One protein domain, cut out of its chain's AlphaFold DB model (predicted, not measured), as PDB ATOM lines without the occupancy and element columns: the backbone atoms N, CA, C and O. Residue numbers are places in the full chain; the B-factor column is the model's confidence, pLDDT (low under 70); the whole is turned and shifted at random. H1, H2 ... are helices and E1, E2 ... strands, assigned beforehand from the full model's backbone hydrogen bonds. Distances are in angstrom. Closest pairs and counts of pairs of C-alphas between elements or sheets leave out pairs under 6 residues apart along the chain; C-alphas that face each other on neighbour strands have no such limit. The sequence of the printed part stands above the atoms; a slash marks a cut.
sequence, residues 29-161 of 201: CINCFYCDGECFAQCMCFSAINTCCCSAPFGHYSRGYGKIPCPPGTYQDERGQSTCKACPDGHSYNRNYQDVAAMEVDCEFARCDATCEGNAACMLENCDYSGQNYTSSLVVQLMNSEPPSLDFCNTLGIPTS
ATOM      1  N   CYS A  29      51.018 -38.046 -28.212       90.69
ATOM      2  CA  CYS A  29      52.284 -37.894 -28.921       90.69
ATOM      3  C   CYS A  29      53.278 -39.003 -28.531       90.69
ATOM      4  O   CYS A  29      53.151 -39.655 -27.492       90.69
ATOM      5  N   ILE A  30      54.239 -39.252 -29.415       88.94
ATOM      6  CA  ILE A  30      55.259 -40.293 -29.318       88.94
ATOM      7  C   ILE A  30      56.415 -39.786 -28.476       88.94
ATOM      8  O   ILE A  30      57.007 -38.772 -28.815       88.94
ATOM      9  N   ASN A  31      56.839 -40.593 -27.509       83.44
ATOM     10  CA  ASN A  31      57.999 -40.387 -26.654       83.44
ATOM     11  C   ASN A  31      57.903 -39.096 -25.822       83.44
ATOM     12  O   ASN A  31      57.485 -38.030 -26.262       83.44
ATOM     13  N   CYS A  32      58.343 -39.186 -24.577       76.88
ATOM     14  CA  CYS A  32      58.285 -38.088 -23.631       76.88
ATOM     15  C   CYS A  32      59.012 -36.852 -24.165       76.88
ATOM     16  O   CYS A  32      58.499 -35.758 -23.994       76.88
ATOM     17  N   PHE A  33      60.134 -37.009 -24.882       73.94
ATOM     18  CA  PHE A  33      60.867 -35.877 -25.464       73.94
ATOM     19  C   PHE A  33      60.009 -34.999 -26.393       73.94
ATOM     20  O   PHE A  33      60.142 -33.781 -26.361       73.94
ATOM     21  N   TYR A  34      59.108 -35.593 -27.185       73.19
ATOM     22  CA  TYR A  34      58.232 -34.844 -28.098       73.19
ATOM     23  C   TYR A  34      56.877 -34.477 -27.479       73.19
ATOM     24  O   TYR A  34      56.045 -33.866 -28.148       73.19
ATOM     25  N   CYS A  35      56.650 -34.858 -26.221       78.19
ATOM     26  CA  CYS A  35      55.531 -34.409 -25.406       78.19
ATOM     27  C   CYS A  35      56.058 -33.365 -24.411       78.19
ATOM     28  O   CYS A  35      56.273 -32.244 -24.834       78.19
ATOM     29  N   ASP A  36      56.354 -33.700 -23.153       73.81
ATOM     30  CA  ASP A  36      56.851 -32.735 -22.144       73.81
ATOM     31  C   ASP A  36      58.006 -33.271 -21.270       73.81
ATOM     32  O   ASP A  36      58.337 -32.721 -20.227       73.81
ATOM     33  N   GLY A  37      58.631 -34.381 -21.658       62.50
ATOM     34  CA  GLY A  37      59.742 -35.009 -20.933       62.50
ATOM     35  C   GLY A  37      59.341 -35.787 -19.671       62.50
ATOM     36  O   GLY A  37      60.116 -36.620 -19.205       62.50
ATOM     37  N   GLU A  38      58.125 -35.611 -19.146       63.44
ATOM     38  CA  GLU A  38      57.649 -36.303 -17.940       63.44
ATOM     39  C   GLU A  38      57.102 -37.714 -18.236       63.44
ATOM     40  O   GLU A  38      55.897 -37.959 -18.300       63.44
ATOM     41  N   CYS A  39      58.014 -38.675 -18.412       60.53
ATOM     42  CA  CYS A  39      57.680 -40.054 -18.792       60.53
ATOM     43  C   CYS A  39      56.879 -40.859 -17.759       60.53
ATOM     44  O   CYS A  39      56.173 -41.796 -18.127       60.53
ATOM     45  N   PHE A  40      57.050 -40.590 -16.465       59.91
ATOM     46  CA  PHE A  40      56.851 -41.641 -15.461       59.91
ATOM     47  C   PHE A  40      55.425 -41.779 -14.911       59.91
ATOM     48  O   PHE A  40      55.143 -42.778 -14.256       59.91
ATOM     49  N   ALA A  41      54.512 -40.851 -15.210       64.44
ATOM     50  CA  ALA A  41      53.125 -40.934 -14.734       64.44
ATOM     51  C   ALA A  41      52.059 -40.907 -15.842       64.44
ATOM     52  O   ALA A  41      50.910 -41.250 -15.580       64.44
ATOM     53  N   GLN A  42      52.406 -40.495 -17.067       72.56
ATOM     54  CA  GLN A  42      51.407 -40.118 -18.080       72.56
ATOM     55  C   GLN A  42      51.624 -40.746 -19.460       72.56
ATOM     56  O   GLN A  42      50.954 -40.377 -20.427       72.56
ATOM     57  N   CYS A  43      52.557 -41.693 -19.557       86.12
ATOM     58  CA  CYS A  43      52.902 -42.353 -20.805       86.12
ATOM     59  C   CYS A  43      52.653 -43.861 -20.720       86.12
ATOM     60  O   CYS A  43      53.034 -44.518 -19.752       86.12
ATOM     61  N   MET A  44      52.068 -44.428 -21.775       87.25
ATOM     62  CA  MET A  44      52.017 -45.875 -21.987       87.25
ATOM     63  C   MET A  44      53.155 -46.288 -22.913       87.25
ATOM     64  O   MET A  44      53.192 -45.880 -24.072       87.25
ATOM     65  N   CYS A  45      54.086 -47.095 -22.406       85.88
ATOM     66  CA  CYS A  45      55.261 -47.535 -23.153       85.88
ATOM     67  C   CYS A  45      55.107 -48.954 -23.705       85.88
ATOM     68  O   CYS A  45      54.721 -49.880 -22.994       85.88
ATOM     69  N   PHE A  46      55.477 -49.128 -24.971       86.06
ATOM     70  CA  PHE A  46      55.433 -50.390 -25.698       86.06
ATOM     71  C   PHE A  46      56.856 -50.855 -26.016       86.06
ATOM     72  O   PHE A  46      57.444 -50.473 -27.029       86.06
ATOM     73  N   SER A  47      57.414 -51.718 -25.161       84.06
ATOM     74  CA  SER A  47      58.798 -52.203 -25.290       84.06
ATOM     75  C   SER A  47      59.069 -52.948 -26.601       84.06
ATOM     76  O   SER A  47      60.184 -52.893 -27.105       84.06
ATOM     77  N   ALA A  48      58.056 -53.590 -27.192       86.94
ATOM     78  CA  ALA A  48      58.188 -54.296 -28.470       86.94
ATOM     79  C   ALA A  48      58.572 -53.375 -29.646       86.94
ATOM     80  O   ALA A  48      59.164 -53.841 -30.614       86.94
ATOM     81  N   ILE A  49      58.234 -52.085 -29.561       82.31
ATOM     82  CA  ILE A  49      58.504 -51.075 -30.598       82.31
ATOM     83  C   ILE A  49      59.285 -49.870 -30.053       82.31
ATOM     84  O   ILE A  49      59.331 -48.828 -30.702       82.31
ATOM     85  N   ASN A  50      59.860 -49.991 -28.850       85.62
ATOM     86  CA  ASN A  50      60.609 -48.941 -28.148       85.62
ATOM     87  C   ASN A  50      59.966 -47.539 -28.250       85.62
ATOM     88  O   ASN A  50      60.627 -46.547 -28.543       85.62
ATOM     89  N   THR A  51      58.644 -47.479 -28.078       86.44
ATOM     90  CA  THR A  51      57.837 -46.268 -28.279       86.44
ATOM     91  C   THR A  51      56.897 -46.095 -27.096       86.44
ATOM     92  O   THR A  51      56.251 -47.052 -26.676       86.44
ATOM     93  N   CYS A  52      56.800 -44.876 -26.568       88.25
ATOM     94  CA  CYS A  52      55.803 -44.505 -25.567       88.25
ATOM     95  C   CYS A  52      54.781 -43.544 -26.163       88.25
ATOM     96  O   CYS A  52      55.150 -42.704 -26.975       88.25
ATOM     97  N   CYS A  53      53.528 -43.642 -25.742       90.31
ATOM     98  CA  CYS A  53      52.468 -42.707 -26.093       90.31
ATOM     99  C   CYS A  53      52.069 -41.920 -24.853       90.31
ATOM    100  O   CYS A  53      51.682 -42.524 -23.851       90.31
ATOM    101  N   CYS A  54      52.157 -40.597 -24.919       90.38
ATOM    102  CA  CYS A  54      51.827 -39.706 -23.812       90.38
ATOM    103  C   CYS A  54      50.721 -38.742 -24.224       90.38
ATOM    104  O   CYS A  54      50.619 -38.375 -25.394       90.38
ATOM    105  N   SER A  55      49.908 -38.314 -23.265       91.19
ATOM    106  CA  SER A  55      48.899 -37.280 -23.493       91.19
ATOM    107  C   SER A  55      49.548 -35.980 -23.973       91.19
ATOM    108  O   SER A  55      50.540 -35.538 -23.393       91.19
ATOM    109  N   ALA A  56      48.981 -35.360 -25.011       92.19
ATOM    110  CA  ALA A  56      49.371 -34.016 -25.421       92.19
ATOM    111  C   ALA A  56      49.234 -33.053 -24.225       92.19
ATOM    112  O   ALA A  56      48.268 -33.175 -23.464       92.19
ATOM    113  N   PRO A  57      50.198 -32.149 -24.009       92.44
ATOM    114  CA  PRO A  57      50.166 -31.249 -22.867       92.44
ATOM    115  C   PRO A  57      49.215 -30.074 -23.086       92.44
ATOM    116  O   PRO A  57      48.656 -29.902 -24.168       92.44
ATOM    117  N   PHE A  58      49.063 -29.243 -22.056       94.31
ATOM    118  CA  PHE A  58      48.297 -28.006 -22.163       94.31
ATOM    119  C   PHE A  58      48.831 -27.115 -23.290       94.31
ATOM    120  O   PHE A  58      50.022 -27.116 -23.620       94.31
ATOM    121  N   GLY A  59      47.914 -26.399 -23.923       95.81
ATOM    122  CA  GLY A  59      48.153 -25.579 -25.098       95.81
ATOM    123  C   GLY A  59      48.484 -26.364 -26.364       95.81
ATOM    124  O   GLY A  59      48.707 -25.766 -27.408       95.81
ATOM    125  N   HIS A  60      48.516 -27.694 -26.317       95.25
ATOM    126  CA  HIS A  60      48.869 -28.508 -27.470       95.25
ATOM    127  C   HIS A  60      47.783 -29.527 -27.787       95.25
ATOM    128  O   HIS A  60      47.065 -30.020 -26.920       95.25
ATOM    129  N   TYR A  61      47.731 -29.911 -29.055       95.50
ATOM    130  CA  TYR A  61      46.980 -31.065 -29.516       95.50
ATOM    131  C   TYR A  61      47.912 -32.090 -30.166       95.50
ATOM    132  O   TYR A  61      49.074 -31.806 -30.464       95.50
ATOM    133  N   SER A  62      47.428 -33.310 -30.395       93.88
ATOM    134  CA  SER A  62      48.189 -34.286 -31.180       93.88
ATOM    135  C   SER A  62      47.325 -35.203 -32.035       93.88
ATOM    136  O   SER A  62      46.170 -35.504 -31.724       93.88
ATOM    137  N   ARG A  63      47.931 -35.681 -33.124       92.69
ATOM    138  CA  ARG A  63      47.373 -36.655 -34.071       92.69
ATOM    139  C   ARG A  63      48.084 -38.007 -34.035       92.69
ATOM    140  O   ARG A  63      48.028 -38.752 -35.008       92.69
ATOM    141  N   GLY A  64      48.751 -38.336 -32.928       90.06
ATOM    142  CA  GLY A  64      49.430 -39.623 -32.770       90.06
ATOM    143  C   GLY A  64      50.926 -39.598 -33.090       90.06
ATOM    144  O   GLY A  64      51.530 -40.667 -33.162       90.06
ATOM    145  N   TYR A  65      51.519 -38.417 -33.318       88.81
ATOM    146  CA  TYR A  65      52.943 -38.253 -33.650       88.81
ATOM    147  C   TYR A  65      53.664 -37.305 -32.693       88.81
ATOM    148  O   TYR A  65      54.217 -37.751 -31.701       88.81
ATOM    149  N   GLY A  66      53.677 -36.006 -32.980       90.12
ATOM    150  CA  GLY A  66      54.227 -34.980 -32.094       90.12
ATOM    151  C   GLY A  66      53.109 -34.187 -31.435       90.12
ATOM    152  O   GLY A  66      51.973 -34.196 -31.924       90.12
ATOM    153  N   LYS A  67      53.413 -33.502 -30.332       92.75
ATOM    154  CA  LYS A  67      52.548 -32.414 -29.875       92.75
ATOM    155  C   LYS A  67      52.626 -31.263 -30.877       92.75
ATOM    156  O   LYS A  67      53.680 -31.021 -31.461       92.75
ATOM    157  N   ILE A  68      51.516 -30.575 -31.076       94.44
ATOM    158  CA  ILE A  68      51.406 -29.434 -31.976       94.44
ATOM    159  C   ILE A  68      50.802 -28.298 -31.161       94.44
ATOM    160  O   ILE A  68      49.777 -28.533 -30.517       94.44
ATOM    161  N   PRO A  69      51.427 -27.110 -31.133       96.00
ATOM    162  CA  PRO A  69      50.857 -25.974 -30.426       96.00
ATOM    163  C   PRO A  69      49.491 -25.630 -31.018       96.00
ATOM    164  O   PRO A  69      49.272 -25.740 -32.228       96.00
ATOM    165  N   CYS A  70      48.561 -25.234 -30.159       97.38
ATOM    166  CA  CYS A  70      47.291 -24.700 -30.604       97.38
ATOM    167  C   CYS A  70      47.532 -23.450 -31.463       97.38
ATOM    168  O   CYS A  70      48.285 -22.571 -31.039       97.38
ATOM    169  N   PRO A  71      46.932 -23.363 -32.666       96.94
ATOM    170  CA  PRO A  71      47.024 -22.159 -33.482       96.94
ATOM    171  C   PRO A  71      46.520 -20.933 -32.706       96.94
ATOM    172  O   PRO A  71      45.569 -21.082 -31.926       96.94
ATOM    173  N   PRO A  72      47.073 -19.728 -32.935       96.62
ATOM    174  CA  PRO A  72      46.553 -18.513 -32.316       96.62
ATOM    175  C   PRO A  72      45.040 -18.364 -32.537       96.62
ATOM    176  O   PRO A  72      44.504 -18.750 -33.573       96.62
ATOM    177  N   GLY A  73      44.323 -17.861 -31.534       96.56
ATOM    178  CA  GLY A  73      42.854 -17.878 -31.530       96.56
ATOM    179  C   GLY A  73      42.234 -19.212 -31.100       96.56
ATOM    180  O   GLY A  73      41.012 -19.369 -31.141       96.56
ATOM    181  N   THR A  74      43.041 -20.166 -30.636       97.94
ATOM    182  CA  THR A  74      42.571 -21.394 -29.984       97.94
ATOM    183  C   THR A  74      43.420 -21.708 -28.755       97.94
ATOM    184  O   THR A  74      44.559 -21.263 -28.666       97.94
ATOM    185  N   TYR A  75      42.877 -22.478 -27.814       98.25
ATOM    186  CA  TYR A  75      43.556 -22.851 -26.570       98.25
ATOM    187  C   TYR A  75      43.307 -24.317 -26.204       98.25
ATOM    188  O   TYR A  75      42.430 -24.973 -26.776       98.25
ATOM    189  N   GLN A  76      44.070 -24.850 -25.245       97.69
ATOM    190  CA  GLN A  76      43.797 -26.182 -24.706       97.69
ATOM    191  C   GLN A  76      44.198 -26.347 -23.234       97.69
ATOM    192  O   GLN A  76      45.364 -26.538 -22.908       97.69
ATOM    193  N   ASP A  77      43.204 -26.356 -22.358       97.25
ATOM    194  CA  ASP A  77      43.312 -26.452 -20.896       97.25
ATOM    195  C   ASP A  77      43.214 -27.887 -20.360       97.25
ATOM    196  O   ASP A  77      43.314 -28.111 -19.155       97.25
ATOM    197  N   GLU A  78      43.075 -28.882 -21.238       95.06
ATOM    198  CA  GLU A  78      43.052 -30.300 -20.887       95.06
ATOM    199  C   GLU A  78      44.188 -31.076 -21.564       95.06
ATOM    200  O   GLU A  78      44.555 -30.834 -22.714       95.06
ATOM    201  N   ARG A  79      44.732 -32.079 -20.866       92.50
ATOM    202  CA  ARG A  79      45.723 -32.989 -21.458       92.50
ATOM    203  C   ARG A  79      45.051 -34.027 -22.352       92.50
ATOM    204  O   ARG A  79      43.935 -34.463 -22.092       92.50
ATOM    205  N   GLY A  80      45.791 -34.519 -23.341       91.88
ATOM    206  CA  GLY A  80      45.371 -35.666 -24.150       91.88
ATOM    207  C   GLY A  80      44.405 -35.305 -25.273       91.88
ATOM    208  O   GLY A  80      43.654 -36.161 -25.733       91.88
ATOM    209  N   GLN A  81      44.397 -34.044 -25.698       95.69
ATOM    210  CA  GLN A  81      43.411 -33.527 -26.636       95.69
ATOM    211  C   GLN A  81      43.904 -33.583 -28.083       95.69
ATOM    212  O   GLN A  81      45.085 -33.406 -28.385       95.69
ATOM    213  N   SER A  82      42.985 -33.870 -29.004       94.88
ATOM    214  CA  SER A  82      43.275 -33.991 -30.446       94.88
ATOM    215  C   SER A  82      42.896 -32.752 -31.257       94.88
ATOM    216  O   SER A  82      43.196 -32.668 -32.451       94.88
ATOM    217  N   THR A  83      42.253 -31.790 -30.603       96.81
ATOM    218  CA  THR A  83      41.797 -30.508 -31.140       96.81
ATOM    219  C   THR A  83      42.008 -29.430 -30.082       96.81
ATOM    220  O   THR A  83      42.153 -29.742 -28.898       96.81
ATOM    221  N   CYS A  84      41.984 -28.168 -30.493       97.94
ATOM    222  CA  CYS A  84      41.997 -27.033 -29.575       97.94
ATOM    223  C   CYS A  84      40.587 -26.448 -29.449       97.94
ATOM    224  O   CYS A  84      39.775 -26.562 -30.369       97.94
ATOM    225  N   LYS A  85      40.289 -25.861 -28.292       98.12
ATOM    226  CA  LYS A  85      39.060 -25.107 -28.032       98.12
ATOM    227  C   LYS A  85      39.178 -23.735 -28.698       98.12
ATOM    228  O   LYS A  85      40.268 -23.172 -28.772       98.12
ATOM    229  N   ALA A  86      38.077 -23.210 -29.223       98.00
ATOM    230  CA  ALA A  86      38.062 -21.873 -29.810       98.00
ATOM    231  C   ALA A  86      38.139 -20.818 -28.700       98.00
ATOM    232  O   ALA A  86      37.417 -20.926 -27.711       98.00
ATOM    233  N   CYS A  87      38.980 -19.799 -28.876       97.62
ATOM    234  CA  CYS A  87      38.921 -18.609 -28.033       97.62
ATOM    235  C   CYS A  87      37.589 -17.851 -28.244       97.62
ATOM    236  O   CYS A  87      36.943 -18.054 -29.283       97.62
ATOM    237  N   PRO A  88      37.190 -16.961 -27.312       94.38
ATOM    238  CA  PRO A  88      35.941 -16.207 -27.405       94.38
ATOM    239  C   PRO A  88      35.736 -15.517 -28.758       94.38
ATOM    240  O   PRO A  88      36.617 -14.822 -29.264       94.38
ATOM    241  N   ASP A  89      34.556 -15.701 -29.345       88.00
ATOM    242  CA  ASP A  89      34.214 -15.094 -30.630       88.00
ATOM    243  C   ASP A  89      34.183 -13.556 -30.564       88.00
ATOM    244  O   ASP A  89      33.990 -12.946 -29.513       88.00
ATOM    245  N   GLY A  90      34.319 -12.918 -31.731       89.56
ATOM    246  CA  GLY A  90      34.233 -11.459 -31.874       89.56
ATOM    247  C   GLY A  90      35.575 -10.727 -31.811       89.56
ATOM    248  O   GLY A  90      35.611  -9.517 -32.031       89.56
ATOM    249  N   HIS A  91      36.674 -11.449 -31.591       94.38
ATOM    250  CA  HIS A  91      38.035 -10.917 -31.646       94.38
ATOM    251  C   HIS A  91      38.816 -11.476 -32.840       94.38
ATOM    252  O   HIS A  91      38.582 -12.601 -33.289       94.38
ATOM    253  N   SER A  92      39.757 -10.678 -33.350       96.25
ATOM    254  CA  SER A  92      40.833 -11.168 -34.210       96.25
ATOM    255  C   SER A  92      42.091 -11.419 -33.383       96.25
ATOM    256  O   SER A  92      42.356 -10.726 -32.395       96.25
ATOM    257  N   TYR A  93      42.859 -12.421 -33.795       97.19
ATOM    258  CA  TYR A  93      44.070 -12.864 -33.115       97.19
ATOM    259  C   TYR A  93      45.289 -12.686 -34.010       97.19
ATOM    260  O   TYR A  93      45.207 -12.755 -35.235       97.19
ATOM    261  N   ASN A  94      46.431 -12.450 -33.383       96.56
ATOM    262  CA  ASN A  94      47.700 -12.317 -34.059       96.56
ATOM    263  C   ASN A  94      48.200 -13.713 -34.453       96.56
ATOM    264  O   ASN A  94      48.615 -14.500 -33.604       96.56
ATOM    265  N   ARG A  95      48.178 -14.020 -35.751       95.06
ATOM    266  CA  ARG A  95      48.596 -15.322 -36.298       95.06
ATOM    267  C   ARG A  95      50.083 -15.635 -36.090       95.06
ATOM    268  O   ARG A  95      50.481 -16.784 -36.223       95.06
ATOM    269  N   ASN A  96      50.885 -14.616 -35.775       93.88
ATOM    270  CA  ASN A  96      52.319 -14.707 -35.509       93.88
ATOM    271  C   ASN A  96      52.642 -14.663 -34.005       93.88
ATOM    272  O   ASN A  96      53.812 -14.560 -33.631       93.88
ATOM    273  N   TYR A  97      51.626 -14.723 -33.138       94.31
ATOM    274  CA  TYR A  97      51.828 -14.791 -31.697       94.31
ATOM    275  C   TYR A  97      52.593 -16.070 -31.331       94.31
ATOM    276  O   TYR A  97      52.221 -17.166 -31.749       94.31
ATOM    277  N   GLN A  98      53.707 -15.913 -30.610       90.12
ATOM    278  CA  GLN A  98      54.673 -16.996 -30.385       90.12
ATOM    279  C   GLN A  98      54.321 -17.882 -29.191       90.12
ATOM    280  O   GLN A  98      54.753 -19.035 -29.147       90.12
ATOM    281  N   ASP A  99      53.552 -17.361 -28.233       92.06
ATOM    282  CA  ASP A  99      53.197 -18.128 -27.048       92.06
ATOM    283  C   ASP A  99      51.980 -19.009 -27.311       92.06
ATOM    284  O   ASP A  99      51.043 -18.668 -28.036       92.06
ATOM    285  N   VAL A 100      52.001 -20.175 -26.680       91.56
ATOM    286  CA  VAL A 100      50.941 -21.165 -26.789       91.56
ATOM    287  C   VAL A 100      49.884 -20.893 -25.719       91.56
ATOM    288  O   VAL A 100      50.218 -20.808 -24.540       91.56
ATOM    289  N   ALA A 101      48.609 -20.827 -26.108       95.56
ATOM    290  CA  ALA A 101      47.502 -20.613 -25.175       95.56
ATOM    291  C   ALA A 101      47.102 -21.917 -24.460       95.56
ATOM    292  O   ALA A 101      46.469 -22.805 -25.043       95.56
ATOM    293  N   ALA A 102      47.468 -22.041 -23.184       95.44
ATOM    294  CA  ALA A 102      47.120 -23.178 -22.339       95.44
ATOM    295  C   ALA A 102      45.739 -23.019 -21.694       95.44
ATOM    296  O   ALA A 102      45.086 -24.010 -21.399       95.44
ATOM    297  N   MET A 103      45.273 -21.793 -21.492       96.75
ATOM    298  CA  MET A 103      43.960 -21.484 -20.935       96.75
ATOM    299  C   MET A 103      43.214 -20.479 -21.807       96.75
ATOM    300  O   MET A 103      43.810 -19.777 -22.618       96.75
ATOM    301  N   GLU A 104      41.899 -20.376 -21.610       96.62
ATOM    302  CA  GLU A 104      41.071 -19.400 -22.331       96.62
ATOM    303  C   GLU A 104      41.547 -17.958 -22.115       96.62
ATOM    304  O   GLU A 104      41.552 -17.160 -23.047       96.62
ATOM    305  N   VAL A 105      42.010 -17.633 -20.904       95.38
ATOM    306  CA  VAL A 105      42.550 -16.305 -20.580       95.38
ATOM    307  C   VAL A 105      43.803 -15.962 -21.394       95.38
ATOM    308  O   VAL A 105      44.027 -14.799 -21.712       95.38
ATOM    309  N   ASP A 106      44.581 -16.960 -21.825       95.88
ATOM    310  CA  ASP A 106      45.798 -16.719 -22.608       95.88
ATOM    311  C   ASP A 106      45.476 -16.181 -24.012       95.88
ATOM    312  O   ASP A 106      46.303 -15.522 -24.644       95.88
ATOM    313  N   CYS A 107      44.247 -16.404 -24.491       96.12
ATOM    314  CA  CYS A 107      43.768 -15.841 -25.746       96.12
ATOM    315  C   CYS A 107      43.803 -14.308 -25.748       96.12
ATOM    316  O   CYS A 107      43.932 -13.712 -26.817       96.12
ATOM    317  N   GLU A 108      43.679 -13.660 -24.583       95.00
ATOM    318  CA  GLU A 108      43.664 -12.200 -24.478       95.00
ATOM    319  C   GLU A 108      44.996 -11.573 -24.900       95.00
ATOM    320  O   GLU A 108      44.994 -10.519 -25.536       95.00
ATOM    321  N   PHE A 109      46.122 -12.248 -24.642       93.75
ATOM    322  CA  PHE A 109      47.454 -11.771 -25.027       93.75
ATOM    323  C   PHE A 109      47.692 -11.831 -26.535       93.75
ATOM    324  O   PHE A 109      48.400 -10.993 -27.087       93.75
ATOM    325  N   ALA A 110      47.060 -12.791 -27.209       95.31
ATOM    326  CA  ALA A 110      47.140 -12.941 -28.655       95.31
ATOM    327  C   ALA A 110      46.153 -12.034 -29.406       95.31
ATOM    328  O   ALA A 110      46.134 -12.060 -30.638       95.31
ATOM    329  N   ARG A 111      45.293 -11.269 -28.719       96.19
ATOM    330  CA  ARG A 111      44.314 -10.417 -29.401       96.19
ATOM    331  C   ARG A 111      45.004  -9.306 -30.176       96.19
ATOM    332  O   ARG A 111      45.895  -8.625 -29.679       96.19
ATOM    333  N   CYS A 112      44.516  -9.057 -31.379       96.06
ATOM    334  CA  CYS A 112      45.104  -8.064 -32.261       96.06
ATOM    335  C   CYS A 112      45.040  -6.631 -31.739       96.06
ATOM    336  O   CYS A 112      45.983  -5.872 -31.946       96.06
ATOM    337  N   ASP A 113      43.974  -6.256 -31.031       93.38
ATOM    338  CA  ASP A 113      43.895  -4.943 -30.393       93.38
ATOM    339  C   ASP A 113      44.949  -4.773 -29.291       93.38
ATOM    340  O   ASP A 113      45.521  -3.691 -29.174       93.38
ATOM    341  N   ALA A 114      45.265  -5.849 -28.563       91.75
ATOM    342  CA  ALA A 114      46.329  -5.866 -27.565       91.75
ATOM    343  C   ALA A 114      47.728  -5.871 -28.204       91.75
ATOM    344  O   ALA A 114      48.594  -5.122 -27.770       91.75
ATOM    345  N   THR A 115      47.960  -6.675 -29.249       94.50
ATOM    346  CA  THR A 115      49.305  -6.817 -29.837       94.50
ATOM    347  C   THR A 115      49.687  -5.703 -30.806       94.50
ATOM    348  O   THR A 115      50.869  -5.422 -30.971       94.50
ATOM    349  N   CYS A 116      48.715  -5.117 -31.513       95.06
ATOM    350  CA  CYS A 116      48.989  -4.131 -32.560       95.06
ATOM    351  C   CYS A 116      48.710  -2.691 -32.134       95.06
ATOM    352  O   CYS A 116      49.128  -1.785 -32.851       95.06
ATOM    353  N   GLU A 117      47.990  -2.459 -31.030       94.00
ATOM    354  CA  GLU A 117      47.713  -1.117 -30.489       94.00
ATOM    355  C   GLU A 117      47.178  -0.124 -31.551       94.00
ATOM    356  O   GLU A 117      47.498   1.063 -31.564       94.00
ATOM    357  N   GLY A 118      46.380  -0.616 -32.506       90.06
ATOM    358  CA  GLY A 118      45.819   0.186 -33.603       90.06
ATOM    359  C   GLY A 118      46.767   0.477 -34.777       90.06
ATOM    360  O   GLY A 118      46.381   1.182 -35.711       90.06
ATOM    361  N   ASN A 119      47.984  -0.072 -34.793       95.62
ATOM    362  CA  ASN A 119      48.906   0.053 -35.919       95.62
ATOM    363  C   ASN A 119      48.375  -0.689 -37.161       95.62
ATOM    364  O   ASN A 119      48.319  -1.917 -37.190       95.62
ATOM    365  N   ALA A 120      48.039   0.056 -38.217       93.94
ATOM    366  CA  ALA A 120      47.439  -0.500 -39.432       93.94
ATOM    367  C   ALA A 120      48.337  -1.508 -40.175       93.94
ATOM    368  O   ALA A 120      47.820  -2.468 -40.741       93.94
ATOM    369  N   ALA A 121      49.663  -1.322 -40.162       95.44
ATOM    370  CA  ALA A 121      50.590  -2.261 -40.794       95.44
ATOM    371  C   ALA A 121      50.642  -3.588 -40.020       95.44
ATOM    372  O   ALA A 121      50.515  -4.648 -40.623       95.44
ATOM    373  N   CYS A 122      50.716  -3.523 -38.685       95.69
ATOM    374  CA  CYS A 122      50.631  -4.701 -37.820       95.69
ATOM    375  C   CYS A 122      49.307  -5.444 -38.015       95.69
ATOM    376  O   CYS A 122      49.305  -6.661 -38.179       95.69
ATOM    377  N   MET A 123      48.187  -4.715 -38.050       93.56
ATOM    378  CA  MET A 123      46.868  -5.309 -38.271       93.56
ATOM    379  C   MET A 123      46.797  -6.030 -39.623       93.56
ATOM    380  O   MET A 123      46.319  -7.157 -39.692       93.56
ATOM    381  N   LEU A 124      47.310  -5.417 -40.692       92.56
ATOM    382  CA  LEU A 124      47.302  -6.023 -42.023       92.56
ATOM    383  C   LEU A 124      48.195  -7.270 -42.111       92.56
ATOM    384  O   LEU A 124      47.861  -8.223 -42.806       92.56
ATOM    385  N   GLU A 125      49.335  -7.273 -41.424       93.50
ATOM    386  CA  GLU A 125      50.316  -8.357 -41.523       93.50
ATOM    387  C   GLU A 125      50.011  -9.543 -40.599       93.50
ATOM    388  O   GLU A 125      50.270 -10.696 -40.957       93.50
ATOM    389  N   ASN A 126      49.460  -9.277 -39.414       95.19
ATOM    390  CA  ASN A 126      49.364 -10.258 -38.334       95.19
ATOM    391  C   ASN A 126      47.931 -10.687 -38.011       95.19
ATOM    392  O   ASN A 126      47.737 -11.756 -37.438       95.19
ATOM    393  N   CYS A 127      46.936  -9.876 -38.365       95.69
ATOM    394  CA  CYS A 127      45.543 -10.056 -37.938       95.69
ATOM    395  C   CYS A 127      44.592 -10.408 -39.082       95.69
ATOM    396  O   CYS A 127      43.403 -10.644 -38.856       95.69
ATOM    397  N   ASP A 128      45.124 -10.441 -40.299       94.12
ATOM    398  CA  ASP A 128      44.446 -10.866 -41.510       94.12
ATOM    399  C   ASP A 128      45.045 -12.188 -42.006       94.12
ATOM    400  O   ASP A 128      46.251 -12.437 -41.920       94.12
ATOM    401  N   TYR A 129      44.200 -13.060 -42.535       94.12
ATOM    402  CA  TYR A 129      44.603 -14.241 -43.273       94.12
ATOM    403  C   TYR A 129      43.845 -14.294 -44.593       94.12
ATOM    404  O   TYR A 129      42.642 -14.549 -44.633       94.12
ATOM    405  N   SER A 130      44.582 -14.078 -45.684       91.94
ATOM    406  CA  SER A 130      44.058 -14.141 -47.050       91.94
ATOM    407  C   SER A 130      42.889 -13.170 -47.308       91.94
ATOM    408  O   SER A 130      41.928 -13.499 -48.002       91.94
ATOM    409  N   GLY A 131      42.953 -11.963 -46.737       91.25
ATOM    410  CA  GLY A 131      41.916 -10.936 -46.853       91.25
ATOM    411  C   GLY A 131      40.709 -11.153 -45.936       91.25
ATOM    412  O   GLY A 131      39.652 -10.563 -46.175       91.25
ATOM    413  N   GLN A 132      40.825 -12.028 -44.935       92.00
ATOM    414  CA  GLN A 132      39.813 -12.242 -43.903       92.00
ATOM    415  C   GLN A 132      40.392 -12.010 -42.509       92.00
ATOM    416  O   GLN A 132      41.522 -12.399 -42.223       92.00
ATOM    417  N   ASN A 133      39.579 -11.464 -41.602       94.56
ATOM    418  CA  ASN A 133      39.950 -11.355 -40.193       94.56
ATOM    419  C   ASN A 133      40.324 -12.732 -39.634       94.56
ATOM    420  O   ASN A 133      39.540 -13.679 -39.722       94.56
ATOM    421  N   TYR A 134      41.495 -12.827 -39.015       96.62
ATOM    422  CA  TYR A 134      41.957 -14.051 -38.382       96.62
ATOM    423  C   TYR A 134      41.229 -14.264 -37.047       96.62
ATOM    424  O   TYR A 134      41.654 -13.777 -36.001       96.62
ATOM    425  N   THR A 135      40.082 -14.939 -37.088       97.50
ATOM    426  CA  THR A 135      39.249 -15.240 -35.913       97.50
ATOM    427  C   THR A 135      39.410 -16.692 -35.464       97.50
ATOM    428  O   THR A 135      39.804 -17.563 -36.241       97.50
ATOM    429  N   SER A 136      39.032 -16.985 -34.218       97.00
ATOM    430  CA  SER A 136      38.964 -18.360 -33.702       97.00
ATOM    431  C   SER A 136      38.049 -19.250 -34.559       97.00
ATOM    432  O   SER A 136      38.399 -20.381 -34.897       97.00
ATOM    433  N   SER A 137      36.909 -18.713 -35.001       96.56
ATOM    434  CA  SER A 137      35.982 -19.378 -35.923       96.56
ATOM    435  C   SER A 137      36.593 -19.690 -37.295       96.56
ATOM    436  O   SER A 137      36.354 -20.780 -37.820       96.56
ATOM    437  N   LEU A 138      37.429 -18.804 -37.851       96.56
ATOM    438  CA  LEU A 138      38.153 -19.072 -39.096       96.56
ATOM    439  C   LEU A 138      39.143 -20.230 -38.916       96.56
ATOM    440  O   LEU A 138      39.183 -21.136 -39.746       96.56
ATOM    441  N   VAL A 139      39.891 -20.253 -37.809       96.75
ATOM    442  CA  VAL A 139      40.808 -21.359 -37.486       96.75
ATOM    443  C   VAL A 139      40.055 -22.687 -37.395       96.75
ATOM    444  O   VAL A 139      40.452 -23.668 -38.027       96.75
ATOM    445  N   VAL A 140      38.935 -22.720 -36.665       96.38
ATOM    446  CA  VAL A 140      38.087 -23.917 -36.535       96.38
ATOM    447  C   VAL A 140      37.589 -24.378 -37.904       96.38
ATOM    448  O   VAL A 140      37.624 -25.575 -38.200       96.38
ATOM    449  N   GLN A 141      37.143 -23.452 -38.756       95.94
ATOM    450  CA  GLN A 141      36.677 -23.759 -40.105       95.94
ATOM    451  C   GLN A 141      37.793 -24.361 -40.971       95.94
ATOM    452  O   GLN A 141      37.569 -25.377 -41.627       95.94
ATOM    453  N   LEU A 142      38.989 -23.765 -40.962       96.31
ATOM    454  CA  LEU A 142      40.130 -24.215 -41.764       96.31
ATOM    455  C   LEU A 142      40.675 -25.566 -41.286       96.31
ATOM    456  O   LEU A 142      41.000 -26.420 -42.108       96.31
ATOM    457  N   MET A 143      40.715 -25.809 -39.975       96.00
ATOM    458  CA  MET A 143      41.140 -27.104 -39.433       96.00
ATOM    459  C   MET A 143      40.120 -28.219 -39.700       96.00
ATOM    460  O   MET A 143      40.500 -29.385 -39.820       96.00
ATOM    461  N   ASN A 144      38.832 -27.894 -39.833       95.62
ATOM    462  CA  ASN A 144      37.780 -28.857 -40.176       95.62
ATOM    463  C   ASN A 144      37.480 -28.942 -41.686       95.62
ATOM    464  O   ASN A 144      36.526 -29.620 -42.071       95.62
ATOM    465  N   SER A 145      38.257 -28.279 -42.550       94.19
ATOM    466  CA  SER A 145      38.009 -28.301 -43.992       94.19
ATOM    467  C   SER A 145      38.359 -29.657 -44.620       94.19
ATOM    468  O   SER A 145      39.334 -30.313 -44.243       94.19
ATOM    469  N   GLU A 146      37.583 -30.068 -45.627       91.81
ATOM    470  CA  GLU A 146      37.875 -31.233 -46.468       91.81
ATOM    471  C   GLU A 146      37.921 -30.795 -47.948       91.81
ATOM    472  O   GLU A 146      36.881 -30.421 -48.498       91.81
ATOM    473  N   PRO A 147      39.094 -30.827 -48.618       91.81
ATOM    474  CA  PRO A 147      40.405 -31.235 -48.100       91.81
ATOM    475  C   PRO A 147      40.989 -30.239 -47.073       91.81
ATOM    476  O   PRO A 147      40.539 -29.091 -47.007       91.81
ATOM    477  N   PRO A 148      42.000 -30.651 -46.283       92.38
ATOM    478  CA  PRO A 148      42.688 -29.752 -45.364       92.38
ATOM    479  C   PRO A 148      43.282 -28.510 -46.030       92.38
ATOM    480  O   PRO A 148      43.882 -28.606 -47.104       92.38
ATOM    481  N   SER A 149      43.181 -27.360 -45.360       95.31
ATOM    482  CA  SER A 149      43.833 -26.122 -45.795       95.31
ATOM    483  C   SER A 149      45.342 -26.163 -45.517       95.31
ATOM    484  O   SER A 149      45.827 -25.691 -44.490       95.31
ATOM    485  N   LEU A 150      46.108 -26.757 -46.436       94.75
ATOM    486  CA  LEU A 150      47.562 -26.891 -46.277       94.75
ATOM    487  C   LEU A 150      48.292 -25.543 -46.272       94.75
ATOM    488  O   LEU A 150      49.297 -25.411 -45.586       94.75
ATOM    489  N   ASP A 151      47.795 -24.544 -47.004       95.25
ATOM    490  CA  ASP A 151      48.375 -23.195 -47.023       95.25
ATOM    491  C   ASP A 151      48.339 -22.534 -45.634       95.25
ATOM    492  O   ASP A 151      49.356 -22.044 -45.135       95.25
ATOM    493  N   PHE A 152      47.185 -22.625 -44.969       95.88
ATOM    494  CA  PHE A 152      46.991 -22.167 -43.595       95.88
ATOM    495  C   PHE A 152      47.974 -22.844 -42.638       95.88
ATOM    496  O   PHE A 152      48.701 -22.178 -41.903       95.88
ATOM    497  N   CYS A 153      48.046 -24.173 -42.684       95.69
ATOM    498  CA  CYS A 153      48.934 -24.928 -41.808       95.69
ATOM    499  C   CYS A 153      50.410 -24.638 -42.072       95.69
ATOM    500  O   CYS A 153      51.168 -24.471 -41.122       95.69
ATOM    501  N   ASN A 154      50.816 -24.528 -43.338       94.88
ATOM    502  CA  ASN A 154      52.194 -24.209 -43.703       94.88
ATOM    503  C   ASN A 154      52.599 -22.819 -43.203       94.88
ATOM    504  O   ASN A 154      53.714 -22.657 -42.715       94.88
ATOM    505  N   THR A 155      51.687 -21.845 -43.270       93.38
ATOM    506  CA  THR A 155      51.914 -20.488 -42.751       93.38
ATOM    507  C   THR A 155      52.178 -20.502 -41.245       93.38
ATOM    508  O   THR A 155      53.038 -19.774 -40.764       93.38
ATOM    509  N   LEU A 156      51.483 -21.369 -40.505       93.31
ATOM    510  CA  LEU A 156      51.619 -21.502 -39.051       93.31
ATOM    511  C   LEU A 156      52.653 -22.556 -38.619       93.31
ATOM    512  O   LEU A 156      52.771 -22.852 -37.433       93.31
ATOM    513  N   GLY A 157      53.376 -23.173 -39.560       93.75
ATOM    514  CA  GLY A 157      54.336 -24.241 -39.259       93.75
ATOM    515  C   GLY A 157      53.705 -25.534 -38.719       93.75
ATOM    516  O   GLY A 157      54.392 -26.357 -38.112       93.75
ATOM    517  N   ILE A 158      52.405 -25.741 -38.935       94.56
ATOM    518  CA  ILE A 158      51.690 -26.954 -38.534       94.56
ATOM    519  C   ILE A 158      52.035 -28.076 -39.524       94.56
ATOM    520  O   ILE A 158      51.820 -27.919 -40.731       94.56
ATOM    521  N   PRO A 159      52.528 -29.240 -39.059       92.88
ATOM    522  CA  PRO A 159      52.880 -30.336 -39.951       92.88
ATOM    523  C   PRO A 159      51.643 -30.868 -40.679       92.88
ATOM    524  O   PRO A 159      50.553 -30.944 -40.114       92.88
ATOM    525  N   THR A 160      51.821 -31.334 -41.915       90.50
ATOM    526  CA  THR A 160      50.724 -31.864 -42.747       90.50
ATOM    527  C   THR A 160      49.960 -33.012 -42.080       90.50
ATOM    528  O   THR A 160      48.745 -33.102 -42.220       90.50
ATOM    529  N   SER A 161      50.636 -33.849 -41.284       87.19
ATOM    530  CA  SER A 161      50.017 -34.929 -40.496       87.19
ATOM    531  C   SER A 161      49.117 -34.435 -39.354       87.19
ATOM    532  O   SER A 161      48.278 -35.187 -38.857       87.19
TER     533      SER A 161
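This is residues 29 to 161 of the 201 residues of the protein "Hypothetical protein" of Alexandrium catenella (UniProt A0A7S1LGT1). This is an elongated string of loops with little regular structure: H1 and hairpin E1-E2 at one end, hairpin E3-E4 near the middle, H3 and H4 at the other end. Of 133 printed residues, under half are in H1, E1 to E4, then H2 to H6; class mixed, both sheets antiparallel. It is compact, radius of gyration of the C-alphas 16.0 A, spanning 55 by 31 by 21 A.

Find C-alpha 51 at (57.837, -46.268, -28.279), where E2, residues 51-55, begins its 13.5 A. Residues 39-42 form H1, 43-46 E1, 60-62 E3, 67-69 E4, 104-108 H2, 112-116 H3, 120-126 H4, 136-143 H5 and 150-155 H6, ending at C-alpha 155, (51.914, -20.488, -42.751).

Look across hairpin E1-E2 for N 44 and O 53, 2.8 A; across E3-E4 for N 61 and O 68, 2.9 A. H3 touches H4, closest C-alphas 116 and 122, 5.5 A. H3 to H6 have every O i to N i+4 pair within hydrogen-bond range; H2 has 0 of 1, but 2 of 2 O i to N i+3.

The printed part has no cut; link E4 to H2 is long; residues 37-41 have pLDDT under 70.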